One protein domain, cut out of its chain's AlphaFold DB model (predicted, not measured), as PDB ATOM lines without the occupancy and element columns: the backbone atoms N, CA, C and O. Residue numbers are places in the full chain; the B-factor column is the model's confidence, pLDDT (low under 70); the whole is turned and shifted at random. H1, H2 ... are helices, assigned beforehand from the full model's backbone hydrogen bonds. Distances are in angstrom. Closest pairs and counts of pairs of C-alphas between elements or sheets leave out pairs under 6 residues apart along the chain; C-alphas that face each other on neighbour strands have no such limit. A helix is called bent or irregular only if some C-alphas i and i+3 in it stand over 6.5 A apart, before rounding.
ATOM      1  N   SER A 318      74.376  -9.269 127.096       84.75
ATOM      2  CA  SER A 318      74.500 -10.727 127.069       84.75
ATOM      3  C   SER A 318      73.632 -11.417 128.123       84.75
ATOM      4  O   SER A 318      73.253 -12.568 127.936       84.75
ATOM      5  N   LEU A 319      73.289 -10.731 129.220       87.25
ATOM      6  CA  LEU A 319      72.419 -11.269 130.264       87.25
ATOM      7  C   LEU A 319      71.023 -11.601 129.726       87.25
ATOM      8  O   LEU A 319      70.426 -12.587 130.147       87.25
ATOM      9  N   PHE A 320      70.498 -10.780 128.817       88.25
ATOM     10  CA  PHE A 320      69.148 -10.945 128.273       88.25
ATOM     11  C   PHE A 320      69.105 -11.809 127.009       88.25
ATOM     12  O   PHE A 320      68.026 -12.264 126.633       88.25
ATOM     13  N   GLU A 321      70.256 -12.028 126.369       85.56
ATOM     14  CA  GLU A 321      70.399 -12.835 125.151       85.56
ATOM     15  C   GLU A 321      70.700 -14.317 125.446       85.56
ATOM     16  O   GLU A 321      70.448 -15.167 124.592       85.56
ATOM     17  N   ASP A 322      71.202 -14.639 126.644       87.75
ATOM     18  CA  ASP A 322      71.558 -16.000 127.058       87.75
ATOM     19  C   ASP A 322      70.821 -16.421 128.344       87.75
ATOM     20  O   ASP A 322      71.125 -15.967 129.453       87.75
ATOM     21  N   ASP A 323      69.878 -17.358 128.207       86.31
ATOM     22  CA  ASP A 323      69.128 -17.924 129.334       86.31
ATOM     23  C   ASP A 323      70.056 -18.598 130.371       86.31
ATOM     24  O   ASP A 323      69.737 -18.607 131.563       86.31
ATOM     25  N   ALA A 324      71.224 -19.122 129.973       86.50
ATOM     26  CA  ALA A 324      72.196 -19.690 130.909       86.50
ATOM     27  C   ALA A 324      72.887 -18.601 131.745       86.50
ATOM     28  O   ALA A 324      73.061 -18.777 132.957       86.50
ATOM     29  N   ALA A 325      73.226 -17.462 131.134       86.12
ATOM     30  CA  ALA A 325      73.758 -16.295 131.835       86.12
ATOM     31  C   ALA A 325      72.730 -15.725 132.824       86.12
ATOM     32  O   ALA A 325      73.062 -15.464 133.983       86.12
ATOM     33  N   MET A 326      71.463 -15.621 132.416       87.62
ATOM     34  CA  MET A 326      70.364 -15.209 133.294       87.62
ATOM     35  C   MET A 326      70.137 -16.197 134.448       87.62
ATOM     36  O   MET A 326      69.929 -15.791 135.595       87.62
ATOM     37  N   ALA A 327      70.213 -17.504 134.182       85.75
ATOM     38  CA  ALA A 327      70.099 -18.529 135.217       85.75
ATOM     39  C   ALA A 327      71.248 -18.449 136.236       85.75
ATOM     40  O   ALA A 327      71.015 -18.636 137.433       85.75
ATOM     41  N   ALA A 328      72.471 -18.152 135.787       83.69
ATOM     42  CA  ALA A 328      73.618 -17.923 136.662       83.69
ATOM     43  C   ALA A 328      73.442 -16.650 137.505       83.69
ATOM     44  O   ALA A 328      73.542 -16.713 138.729       83.69
ATOM     45  N   PHE A 329      73.067 -15.531 136.878       82.25
ATOM     46  CA  PHE A 329      72.783 -14.264 137.559       82.25
ATOM     47  C   PHE A 329      71.749 -14.422 138.681       82.25
ATOM     48  O   PHE A 329      71.936 -13.923 139.794       82.25
ATOM     49  N   ARG A 330      70.675 -15.175 138.424       77.88
ATOM     50  CA  ARG A 330      69.635 -15.436 139.425       77.88
ATOM     51  C   ARG A 330      70.112 -16.260 140.610       77.88
ATOM     52  O   ARG A 330      69.640 -16.022 141.716       77.88
ATOM     53  N   LYS A 331      71.027 -17.212 140.406       75.12
ATOM     54  CA  LYS A 331      71.593 -18.000 141.511       75.12
ATOM     55  C   LYS A 331      72.408 -17.133 142.473       75.12
ATOM     56  O   LYS A 331      72.366 -17.389 143.672       75.12
ATOM     57  N   ASP A 332      73.066 -16.093 141.966       67.88
ATOM     58  CA  ASP A 332      73.938 -15.217 142.760       67.88
ATOM     59  C   ASP A 332      73.194 -14.071 143.475       67.88
ATOM     60  O   ASP A 332      73.663 -13.579 144.501       67.88
ATOM     61  N   LYS A 333      72.026 -13.634 142.974       64.81
ATOM     62  CA  LYS A 333      71.322 -12.417 143.440       64.81
ATOM     63  C   LYS A 333      69.982 -12.642 144.162       64.81
ATOM     64  O   LYS A 333      69.178 -11.722 144.271       64.81
ATOM     65  N   LEU A 334      69.754 -13.824 144.733       53.81
ATOM     66  CA  LEU A 334      68.492 -14.257 145.368       53.81
ATOM     67  C   LEU A 334      67.936 -13.400 146.538       53.81
ATOM     68  O   LEU A 334      66.890 -13.754 147.080       53.81
ATOM     69  N   CYS A 335      68.578 -12.307 146.965       48.06
ATOM     70  CA  CYS A 335      68.362 -11.763 148.314       48.06
ATOM     71  C   CYS A 335      67.829 -10.322 148.425       48.06
ATOM     72  O   CYS A 335      67.619  -9.876 149.549       48.06
ATOM     73  N   LEU A 336      67.580  -9.580 147.340       51.88
ATOM     74  CA  LEU A 336      67.105  -8.186 147.443       51.88
ATOM     75  C   LEU A 336      66.013  -7.890 146.405       51.88
ATOM     76  O   LEU A 336      66.255  -7.261 145.382       51.88
ATOM     77  N   PHE A 337      64.796  -8.367 146.666       64.06
ATOM     78  CA  PHE A 337      63.637  -8.120 145.805       64.06
ATOM     79  C   PHE A 337      62.794  -6.970 146.358       64.06
ATOM     80  O   PHE A 337      62.147  -7.107 147.397       64.06
ATOM     81  N   ASN A 338      62.774  -5.843 145.651       74.88
ATOM     82  CA  ASN A 338      61.837  -4.749 145.899       74.88
ATOM     83  C   ASN A 338      61.265  -4.219 144.568       74.88
ATOM     84  O   ASN A 338      61.720  -4.596 143.488       74.88
ATOM     85  N   ASP A 339      60.249  -3.355 144.650       81.12
ATOM     86  CA  ASP A 339      59.570  -2.782 143.472       81.12
ATOM     87  C   ASP A 339      60.529  -2.043 142.536       81.12
ATOM     88  O   ASP A 339      60.341  -2.047 141.320       81.12
ATOM     89  N   TRP A 340      61.552  -1.404 143.108       80.81
ATOM     90  CA  TRP A 340      62.531  -0.639 142.351       80.81
ATOM     91  C   TRP A 340      63.422  -1.545 141.503       80.81
ATOM     92  O   TRP A 340      63.627  -1.257 140.330       80.81
ATOM     93  N   GLU A 341      63.896  -2.662 142.056       81.94
ATOM     94  CA  GLU A 341      64.726  -3.622 141.324       81.94
ATOM     95  C   GLU A 341      63.956  -4.262 140.162       81.94
ATOM     96  O   GLU A 341      64.484  -4.400 139.060       81.94
ATOM     97  N   ALA A 342      62.676  -4.583 140.371       86.44
ATOM     98  CA  ALA A 342      61.816  -5.119 139.318       86.44
ATOM     99  C   ALA A 342      61.592  -4.108 138.175       86.44
ATOM    100  O   ALA A 342      61.665  -4.468 136.997       86.44
ATOM    101  N   LEU A 343      61.362  -2.835 138.515       89.62
ATOM    102  CA  LEU A 343      61.268  -1.749 137.540       89.62
ATOM    103  C   LEU A 343      62.595  -1.540 136.798       89.62
ATOM    104  O   LEU A 343      62.602  -1.421 135.575       89.62
ATOM    105  N   PHE A 344      63.713  -1.530 137.527       87.88
ATOM    106  CA  PHE A 344      65.053  -1.374 136.973       87.88
ATOM    107  C   PHE A 344      65.380  -2.489 135.975       87.88
ATOM    108  O   PHE A 344      65.789  -2.198 134.851       87.88
ATOM    109  N   PHE A 345      65.114  -3.749 136.329       88.69
ATOM    110  CA  PHE A 345      65.261  -4.889 135.425       88.69
ATOM    111  C   PHE A 345      64.439  -4.724 134.147       88.69
ATOM    112  O   PHE A 345      64.974  -4.879 133.052       88.69
ATOM    113  N   TYR A 346      63.155  -4.370 134.270       93.06
ATOM    114  CA  TYR A 346      62.282  -4.155 133.117       93.06
ATOM    115  C   TYR A 346      62.811  -3.054 132.190       93.06
ATOM    116  O   TYR A 346      62.860  -3.249 130.973       93.06
ATOM    117  N   CYS A 347      63.239  -1.921 132.750       93.06
ATOM    118  CA  CYS A 347      63.800  -0.823 131.971       93.06
ATOM    119  C   CYS A 347      65.092  -1.237 131.266       93.06
ATOM    120  O   CYS A 347      65.185  -1.091 130.053       93.06
ATOM    121  N   GLN A 348      66.059  -1.808 131.986       91.06
ATOM    122  CA  GLN A 348      67.328  -2.253 131.403       91.06
ATOM    123  C   GLN A 348      67.127  -3.295 130.304       91.06
ATOM    124  O   GLN A 348      67.771  -3.211 129.261       91.06
ATOM    125  N   TRP A 349      66.206  -4.238 130.507       92.88
ATOM    126  CA  TRP A 349      65.884  -5.241 129.503       92.88
ATOM    127  C   TRP A 349      65.387  -4.598 128.202       92.88
ATOM    128  O   TRP A 349      65.941  -4.863 127.136       92.88
ATOM    129  N   ASN A 350      64.397  -3.706 128.281       94.56
ATOM    130  CA  ASN A 350      63.858  -3.039 127.093       94.56
ATOM    131  C   ASN A 350      64.881  -2.104 126.440       94.56
ATOM    132  O   ASN A 350      65.011  -2.100 125.220       94.56
ATOM    133  N   LEU A 351      65.638  -1.350 127.238       92.88
ATOM    134  CA  LEU A 351      66.667  -0.437 126.740       92.88
ATOM    135  C   LEU A 351      67.747  -1.176 125.945       92.88
ATOM    136  O   LEU A 351      68.163  -0.709 124.889       92.88
ATOM    137  N   GLN A 352      68.176  -2.346 126.415       91.38
ATOM    138  CA  GLN A 352      69.238  -3.118 125.767       91.38
ATOM    139  C   GLN A 352      68.767  -3.895 124.537       91.38
ATOM    140  O   GLN A 352      69.571  -4.152 123.639       91.38
ATOM    141  N   GLN A 353      67.490  -4.281 124.492       91.88
ATOM    142  CA  GLN A 353      66.925  -5.048 123.381       91.88
ATOM    143  C   GLN A 353      66.344  -4.159 122.276       91.88
ATOM    144  O   GLN A 353      66.504  -4.480 121.100       91.88
ATOM    145  N   SER A 354      65.714  -3.041 122.641       91.69
ATOM    146  CA  SER A 354      64.949  -2.194 121.717       91.69
ATOM    147  C   SER A 354      65.530  -0.790 121.525       91.69
ATOM    148  O   SER A 354      65.199  -0.147 120.535       91.69
ATOM    149  N   GLY A 355      66.390  -0.312 122.429       91.88
ATOM    150  CA  GLY A 355      66.906   1.060 122.407       91.88
ATOM    151  C   GLY A 355      65.976   2.088 123.066       91.88
ATOM    152  O   GLY A 355      64.804   1.827 123.353       91.88
ATOM    153  N   GLU A 356      66.522   3.275 123.345       93.50
ATOM    154  CA  GLU A 356      65.796   4.359 124.025       93.50
ATOM    155  C   GLU A 356      64.681   4.973 123.173       93.50
ATOM    156  O   GLU A 356      63.628   5.315 123.712       93.50
ATOM    157  N   ASP A 357      64.875   5.096 121.863       94.00
ATOM    158  CA  ASP A 357      63.924   5.693 120.922       94.00
ATOM    159  C   ASP A 357      62.619   4.894 120.828       94.00
ATOM    160  O   ASP A 357      61.531   5.475 120.808       94.00
ATOM    161  N   VAL A 358      62.719   3.563 120.848       93.75
ATOM    162  CA  VAL A 358      61.562   2.660 120.858       93.75
ATOM    163  C   VAL A 358      60.938   2.578 122.249       93.75
ATOM    164  O   VAL A 358      59.713   2.630 122.388       93.75
ATOM    165  N   PHE A 359      61.753   2.460 123.299       95.31
ATOM    166  CA  PHE A 359      61.240   2.205 124.645       95.31
ATOM    167  C   PHE A 359      60.667   3.449 125.333       95.31
ATOM    168  O   PHE A 359      59.694   3.331 126.078       95.31
ATOM    169  N   SER A 360      61.205   4.648 125.090       94.50
ATOM    170  CA  SER A 360      60.775   5.864 125.802       94.50
ATOM    171  C   SER A 360      59.275   6.161 125.653       94.50
ATOM    172  O   SER A 360      58.619   6.355 126.679       94.50
ATOM    173  N   PRO A 361      58.667   6.121 124.447       93.94
ATOM    174  CA  PRO A 361      57.220   6.309 124.299       93.94
ATOM    175  C   PRO A 361      56.392   5.229 125.010       93.94
ATOM    176  O   PRO A 361      55.336   5.520 125.577       93.94
ATOM    177  N   ILE A 362      56.872   3.979 125.006       94.38
ATOM    178  CA  ILE A 362      56.223   2.851 125.686       94.38
ATOM    179  C   ILE A 362      56.236   3.081 127.199       94.38
ATOM    180  O   ILE A 362      55.199   2.970 127.856       94.38
ATOM    181  N   PHE A 363      57.397   3.440 127.740       95.19
ATOM    182  CA  PHE A 363      57.584   3.676 129.162       95.19
ATOM    183  C   PHE A 363      56.826   4.913 129.649       95.19
ATOM    184  O   PHE A 363      56.211   4.879 130.713       95.19
ATOM    185  N   TYR A 364      56.791   5.984 128.852       94.06
ATOM    186  CA  TYR A 364      55.989   7.167 129.155       94.06
ATOM    187  C   TYR A 364      54.510   6.807 129.320       94.06
ATOM    188  O   TYR A 364      53.895   7.177 130.320       94.06
ATOM    189  N   ARG A 365      53.946   6.037 128.381       92.62
ATOM    190  CA  ARG A 365      52.553   5.570 128.459       92.62
ATOM    191  C   ARG A 365      52.316   4.704 129.696       92.62
ATOM    192  O   ARG A 365      51.327   4.918 130.388       92.62
ATOM    193  N   LEU A 366      53.241   3.794 130.011       93.19
ATOM    194  CA  LEU A 366      53.171   2.969 131.221       93.19
ATOM    195  C   LEU A 366      53.073   3.826 132.493       93.19
ATOM    196  O   LEU A 366      52.254   3.545 133.368       93.19
ATOM    197  N   LEU A 367      53.901   4.869 132.604       91.50
ATOM    198  CA  LEU A 367      53.887   5.777 133.751       91.50
ATOM    199  C   LEU A 367      52.629   6.655 133.786       91.50
ATOM    200  O   LEU A 367      52.065   6.853 134.861       91.50
ATOM    201  N   ALA A 368      52.183   7.156 132.634       89.81
ATOM    202  CA  ALA A 368      51.008   8.018 132.523       89.81
ATOM    203  C   ALA A 368      49.693   7.286 132.837       89.81
ATOM    204  O   ALA A 368      48.775   7.881 133.398       89.81
ATOM    205  N   GLU A 369      49.610   5.997 132.507       89.81
ATOM    206  CA  GLU A 369      48.415   5.159 132.669       89.81
ATOM    207  C   GLU A 369      48.596   4.111 133.775       89.81
ATOM    208  O   GLU A 369      48.017   3.028 133.719       89.81
ATOM    209  N   TRP A 370      49.424   4.412 134.780       90.94
ATOM    210  CA  TRP A 370      49.832   3.415 135.764       90.94
ATOM    211  C   TRP A 370      48.652   2.778 136.506       90.94
ATOM    212  O   TRP A 370      47.847   3.463 137.139       90.94
ATOM    213  N   GLN A 371      48.611   1.445 136.513       89.38
ATOM    214  CA  GLN A 371      47.639   0.653 137.261       89.38
ATOM    215  C   GLN A 371      48.323  -0.211 138.330       89.38
ATOM    216  O   GLN A 371      49.467  -0.633 138.146       89.38
ATOM    217  N   PRO A 372      47.636  -0.549 139.440       85.25
ATOM    218  CA  PRO A 372      48.204  -1.399 140.491       85.25
ATOM    219  C   PRO A 372      48.750  -2.746 139.986       85.25
ATOM    220  O   PRO A 372      49.771  -3.217 140.484       85.25
ATOM    221  N   CYS A 373      48.125  -3.334 138.957       87.56
ATOM    222  CA  CYS A 373      48.554  -4.604 138.365       87.56
ATOM    223  C   CYS A 373      49.952  -4.550 137.725       87.56
ATOM    224  O   CYS A 373      50.603  -5.588 137.623       87.56
ATOM    225  N   TYR A 374      50.443  -3.366 137.344       91.56
ATOM    226  CA  TYR A 374      51.769  -3.205 136.743       91.56
ATOM    227  C   TYR A 374      52.889  -3.489 137.733       91.56
ATOM    228  O   TYR A 374      53.898  -4.074 137.361       91.56
ATOM    229  N   THR A 375      52.707  -3.124 139.006       88.88
ATOM    230  CA  THR A 375      53.725  -3.404 140.033       88.88
ATOM    231  C   THR A 375      53.895  -4.906 140.220       88.88
ATOM    232  O   THR A 375      55.019  -5.400 140.257       88.88
ATOM    233  N   GLU A 376      52.784  -5.640 140.272       88.75
ATOM    234  CA  GLU A 376      52.825  -7.094 140.402       88.75
ATOM    235  C   GLU A 376      53.389  -7.756 139.144       88.75
ATOM    236  O   GLU A 376      54.280  -8.592 139.243       88.75
ATOM    237  N   ALA A 377      52.983  -7.296 137.957       91.38
ATOM    238  CA  ALA A 377      53.519  -7.801 136.696       91.38
ATOM    239  C   ALA A 377      55.031  -7.580 136.569       91.38
ATOM    240  O   ALA A 377      55.736  -8.472 136.109       91.38
ATOM    241  N   LEU A 378      55.555  -6.433 137.013       91.81
ATOM    242  CA  LEU A 378      56.997  -6.171 137.041       91.81
ATOM    243  C   LEU A 378      57.730  -7.145 137.969       91.81
ATOM    244  O   LEU A 378      58.766  -7.692 137.586       91.81
ATOM    245  N   ARG A 379      57.195  -7.400 139.170       87.44
ATOM    246  CA  ARG A 379      57.770  -8.380 140.109       87.44
ATOM    247  C   ARG A 379      57.752  -9.787 139.522       87.44
ATOM    248  O   ARG A 379      58.777 -10.464 139.564       87.44
ATOM    249  N   SER A 380      56.623 -10.203 138.955       89.00
ATOM    250  CA  SER A 380      56.452 -11.497 138.290       89.00
ATOM    251  C   SER A 380      57.409 -11.645 137.115       89.00
ATOM    252  O   SER A 380      58.121 -12.639 137.022       89.00
ATOM    253  N   LEU A 381      57.532 -10.624 136.269       90.31
ATOM    254  CA  LEU A 381      58.464 -10.603 135.146       90.31
ATOM    255  C   LEU A 381      59.911 -10.729 135.622       90.31
ATOM    256  O   LEU A 381      60.648 -11.578 135.124       90.31
ATOM    257  N   HIS A 382      60.308  -9.968 136.639       86.88
ATOM    258  CA  HIS A 382      61.642 -10.085 137.222       86.88
ATOM    259  C   HIS A 382      61.889 -11.461 137.858       86.88
ATOM    260  O   HIS A 382      62.994 -11.988 137.740       86.88
ATOM    261  N   ARG A 383      60.877 -12.072 138.491       84.75
ATOM    262  CA  ARG A 383      60.967 -13.361 139.203       84.75
ATOM    263  C   ARG A 383      60.848 -14.587 138.306       84.75
ATOM    264  O   ARG A 383      61.482 -15.593 138.598       84.75
ATOM    265  N   TYR A 384      60.135 -14.504 137.193       86.56
ATOM    266  CA  TYR A 384      59.805 -15.641 136.326       86.56
ATOM    267  C   TYR A 384      60.222 -15.434 134.869       86.56
ATOM    268  O   TYR A 384      59.877 -16.248 134.032       86.56
ATOM    269  N   TYR A 385      61.016 -14.399 134.556       88.38
ATOM    270  CA  TYR A 385      61.612 -14.153 133.232       88.38
ATOM    271  C   TYR A 385      61.961 -15.422 132.436       88.38
ATOM    272  O   TYR A 385      61.495 -15.569 131.311       88.38
ATOM    273  N   LEU A 386      62.734 -16.348 133.025       88.19
ATOM    274  CA  LEU A 386      63.162 -17.591 132.368       88.19
ATOM    275  C   LEU A 386      62.010 -18.556 132.051       88.19
ATOM    276  O   LEU A 386      62.084 -19.296 131.075       88.19
ATOM    277  N   ASP A 387      60.940 -18.506 132.834       87.56
ATOM    278  CA  ASP A 387      59.753 -19.345 132.689       87.56
ATOM    279  C   ASP A 387      58.724 -18.719 131.727       87.56
ATOM    280  O   ASP A 387      57.818 -19.400 131.247       87.56
ATOM    281  N   LEU A 388      58.869 -17.426 131.394       88.25
ATOM    282  CA  LEU A 388      57.975 -16.748 130.456       88.25
ATOM    283  C   LEU A 388      58.162 -17.284 129.026       88.25
ATOM    284  O   LEU A 388      59.297 -17.301 128.528       88.25
ATOM    285  N   PRO A 389      57.065 -17.615 128.316       90.19
ATOM    286  CA  PRO A 389      57.102 -17.984 126.905       90.19
ATOM    287  C   PRO A 389      57.791 -16.925 126.030       90.19
ATOM    288  O   PRO A 389      57.577 -15.723 126.204       90.19
ATOM    289  N   LEU A 390      58.579 -17.355 125.037       89.44
ATOM    290  CA  LEU A 390      59.328 -16.447 124.152       89.44
ATOM    291  C   LEU A 390      58.429 -15.443 123.413       89.44
ATOM    292  O   LEU A 390      58.800 -14.283 123.253       89.44
ATOM    293  N   ASN A 391      57.233 -15.867 123.000       91.44
ATOM    294  CA  ASN A 391      56.246 -14.986 122.372       91.44
ATOM    295  C   ASN A 391      55.762 -13.894 123.334       91.44
ATOM    296  O   ASN A 391      55.604 -12.753 122.914       91.44
ATOM    297  N   LEU A 392      55.578 -14.217 124.618       91.38
ATOM    298  CA  LEU A 392      55.201 -13.234 125.630       91.38
ATOM    299  C   LEU A 392      56.341 -12.247 125.892       91.38
ATOM    300  O   LEU A 392      56.094 -11.045 125.958       91.38
ATOM    301  N   ARG A 393      57.591 -12.728 125.961       92.38
ATOM    302  CA  ARG A 393      58.766 -11.848 126.076       92.38
ATOM    303  C   ARG A 393      58.848 -10.868 124.900       92.38
ATOM    304  O   ARG A 393      59.023  -9.673 125.115       92.38
ATOM    305  N   ALA A 394      58.647 -11.355 123.674       91.81
ATOM    306  CA  ALA A 394      58.613 -10.519 122.475       91.81
ATOM    307  C   ALA A 394      57.466  -9.494 122.510       91.81
ATOM    308  O   ALA A 394      57.688  -8.319 122.226       91.81
ATOM    309  N   SER A 395      56.262  -9.899 122.931       92.38
ATOM    310  CA  SER A 395      55.124  -8.979 123.069       92.38
ATOM    311  C   SER A 395      55.382  -7.862 124.079       92.38
ATOM    312  O   SER A 395      54.953  -6.735 123.835       92.38
ATOM    313  N   VAL A 396      56.085  -8.149 125.182       93.44
ATOM    314  CA  VAL A 396      56.484  -7.136 126.172       93.44
ATOM    315  C   VAL A 396      57.461  -6.125 125.570       93.44
ATOM    316  O   VAL A 396      57.287  -4.931 125.799       93.44
ATOM    317  N   LEU A 397      58.454  -6.573 124.799       92.94
ATOM    318  CA  LEU A 397      59.429  -5.682 124.154       92.94
ATOM    319  C   LEU A 397      58.798  -4.795 123.071       92.94
ATOM    320  O   LEU A 397      59.194  -3.644 122.909       92.94
ATOM    321  N   GLU A 398      57.818  -5.323 122.334       92.25
ATOM    322  CA  GLU A 398      57.144  -4.601 121.250       92.25
ATOM    323  C   GLU A 398      56.086  -3.616 121.770       92.25
ATOM    324  O   GLU A 398      55.989  -2.485 121.297       92.25
ATOM    325  N   ASN A 399      55.282  -4.034 122.752       89.44
ATOM    326  CA  ASN A 399      54.080  -3.300 123.158       89.44
ATOM    327  C   ASN A 399      54.180  -2.680 124.558       89.44
ATOM    328  O   ASN A 399      53.343  -1.853 124.933       89.44
ATOM    329  N   GLY A 400      55.193  -3.059 125.336       90.94
ATOM    330  CA  GLY A 400      55.286  -2.758 126.757       90.94
ATOM    331  C   GLY A 400      54.328  -3.581 127.613       90.94
ATOM    332  O   GLY A 400      53.770  -4.595 127.197       90.94
ATOM    333  N   LEU A 401      54.125  -3.120 128.845       91.56
ATOM    334  CA  LEU A 401      53.157  -3.700 129.769       91.56
ATOM    335  C   LEU A 401      51.766  -3.094 129.532       91.56
ATOM    336  O   LEU A 401      51.452  -2.015 130.027       91.56
ATOM    337  N   SER A 402      50.914  -3.799 128.786       87.81
ATOM    338  CA  SER A 402      49.472  -3.519 128.740       87.81
ATOM    339  C   SER A 402      48.740  -4.255 129.871       87.81
ATOM    340  O   SER A 402      49.262  -5.254 130.378       87.81
ATOM    341  N   PRO A 403      47.520  -3.843 130.269       85.00
ATOM    342  CA  PRO A 403      46.738  -4.580 131.264       85.00
ATOM    343  C   PRO A 403      46.550  -6.063 130.908       85.00
ATOM    344  O   PRO A 403      46.648  -6.916 131.786       85.00
ATOM    345  N   GLN A 404      46.353  -6.389 129.625       87.31
ATOM    346  CA  GLN A 404      46.219  -7.773 129.159       87.31
ATOM    347  C   GLN A 404      47.529  -8.558 129.294       87.31
ATOM    348  O   GLN A 404      47.513  -9.693 129.763       87.31
ATOM    349  N   ILE A 405      48.664  -7.951 128.926       90.31
ATOM    350  CA  ILE A 405      49.987  -8.571 129.090       90.31
ATOM    351  C   ILE A 405      50.283  -8.797 130.577       90.31
ATOM    352  O   ILE A 405      50.777  -9.857 130.949       90.31
ATOM    353  N   CYS A 406      49.929  -7.841 131.437       90.69
ATOM    354  CA  CYS A 406      50.115  -7.954 132.883       90.69
ATOM    355  C   CYS A 406      49.296  -9.097 133.483       90.69
ATOM    356  O   CYS A 406      49.832  -9.864 134.276       90.69
ATOM    357  N   LEU A 407      48.024  -9.231 133.091       86.38
ATOM    358  CA  LEU A 407      47.187 -10.360 133.502       86.38
ATOM    359  C   LEU A 407      47.820 -11.685 133.081       86.38
ATOM    360  O   LEU A 407      48.001 -12.556 133.921       86.38
ATOM    361  N   HIS A 408      48.255 -11.797 131.825       87.50
ATOM    362  CA  HIS A 408      48.856 -13.028 131.323       87.50
ATOM    363  C   HIS A 408      50.171 -13.391 132.034       87.50
ATOM    364  O   HIS A 408      50.390 -14.551 132.370       87.50
ATOM    365  N   ILE A 409      51.035 -12.406 132.316       88.44
ATOM    366  CA  ILE A 409      52.259 -12.613 133.110       88.44
ATOM    367  C   ILE A 409      51.909 -13.102 134.519       88.44
ATOM    368  O   ILE A 409      52.540 -14.035 135.011       88.44
ATOM    369  N   ASN A 410      50.920 -12.484 135.164       84.12
ATOM    370  CA  ASN A 410      50.540 -12.821 136.533       84.12
ATOM    371  C   ASN A 410      49.872 -14.202 136.626       84.12
ATOM    372  O   ASN A 410      50.217 -14.961 137.521       84.12
ATOM    373  N   GLU A 411      49.008 -14.569 135.675       85.00
ATOM    374  CA  GLU A 411      48.365 -15.893 135.605       85.00
ATOM    375  C   GLU A 411      49.375 -17.030 135.397       85.00
ATOM    376  O   GLU A 411      49.224 -18.103 135.970       85.00
ATOM    377  N   LEU A 412      50.435 -16.803 134.612       75.50
ATOM    378  CA  LEU A 412      51.527 -17.772 134.425       75.50
ATOM    379  C   LEU A 412      52.434 -17.906 135.658       75.50
ATOM    380  O   LEU A 412      53.250 -18.823 135.727       75.50
ATOM    381  N   SER A 413      52.322 -16.961 136.590       65.62
ATOM    382  CA  SER A 413      53.180 -16.814 137.766       65.62
ATOM    383  C   SER A 413      52.485 -17.230 139.071       65.62
ATOM    384  O   SER A 413      53.136 -17.249 140.122       65.62
TER     385      SER A 413
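AT A GLANCE: This is residues 318 to 413 of the 415 residues of an uncharacterized protein of Centipeda periodontii DSM 2778 (UniProt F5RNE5). Two long helices, H3 and H5, cross at a steep angle to make the core, and H7 packs on H5. H6 comes near the end of H3 and makes a corner with it at residues 350 to 354, while H4 folds back after H3 at one end of the longest axis and H2, with little H1 at its corner, lies at the other end. The printed part has 96 residues with seven named helices, H1 to H7 in chain order, and no named strand; the class is all helix. It is compact, with a radius of gyration of the C-alphas of 12.7 A and spans of 34 by 26 by 24 A.

IN THESE COORDINATES: Find C-alpha 339 at (59.570, -2.782, 143.472); from there H3, residues 339 to 354, runs 22.4 A to C-alpha 354 at (64.949, -2.194, 121.717). H5, residues 372 to 387, is 22.7 A long; look near residue 381 for a kink of 47 degrees. H5 is irregular, with C-alphas 383 and 386 8.3 A apart. H4, residues 356 to 368, is 17.4 A long and only just irregular, with C-alphas 358 and 361 6.6 A apart. H2 is residues 323 to 332, 14.5 A; H6 is residues 390 to 399, 14.2 A; H1 is residues 318 to 321, 5.0 A. H7, residues 403 to 411, is 12.2 A long and ends at C-alpha 411, (48.365, -15.893, 135.605).

HOW THE PARTS SIT: Start at H5, the hub, which touches H2, H3 and H7. Its closest C-alphas to H3 are those of Arg 379 and Ala 342, 5.3 A apart, at a steep tilt of 63 degrees, the same way. H5 touches H7 at Ala 377 and Cys 406, the closest C-alphas at 5.1 A, at a steep tilt of 52 degrees, the same way. H6 and H7 form a helical hairpin, opposite ways at a shallow tilt of 27 degrees; they only just touch, with 3 pairs of C-alphas within 8 A, the closest being Val 396 and Ile 405 at 7.3 A. H3 and H6 only just touch, also with 3 pairs, about perpendicular at 88 degrees; their closest C-alphas, Asn 350 and Leu 397, are 5.9 A apart. H4 is close to H3 but not clearly touching, the closest C-alphas being Phe 359 and Asn 350 at 6.4 A. At the far end H2 only just touches H5, with 3 pairs, through residue 386 alone: the closest C-alphas, Asp 323 and Leu 386, are 6.7 A apart. H1 and H2 touch only at the corner, the closest C-alphas being Leu 319 and Met 326 at 5.4 A. In H2, H3, H6 and H7 every O i to N i+4 pair is within hydrogen-bond range; in H4 it is 7 of 9 and in H5 9 of 12, and H1 is too short for such a pair.

THE WHOLE: Look for the two farthest C-alphas at Ala 324 and Ala 368, 34.9 A apart. The printed part has no cut and no long link; H2 to H3 is short and the other links are tight. The mean pLDDT of the printed part is 86.7, and residues 332 to 337 and 413 are under 70.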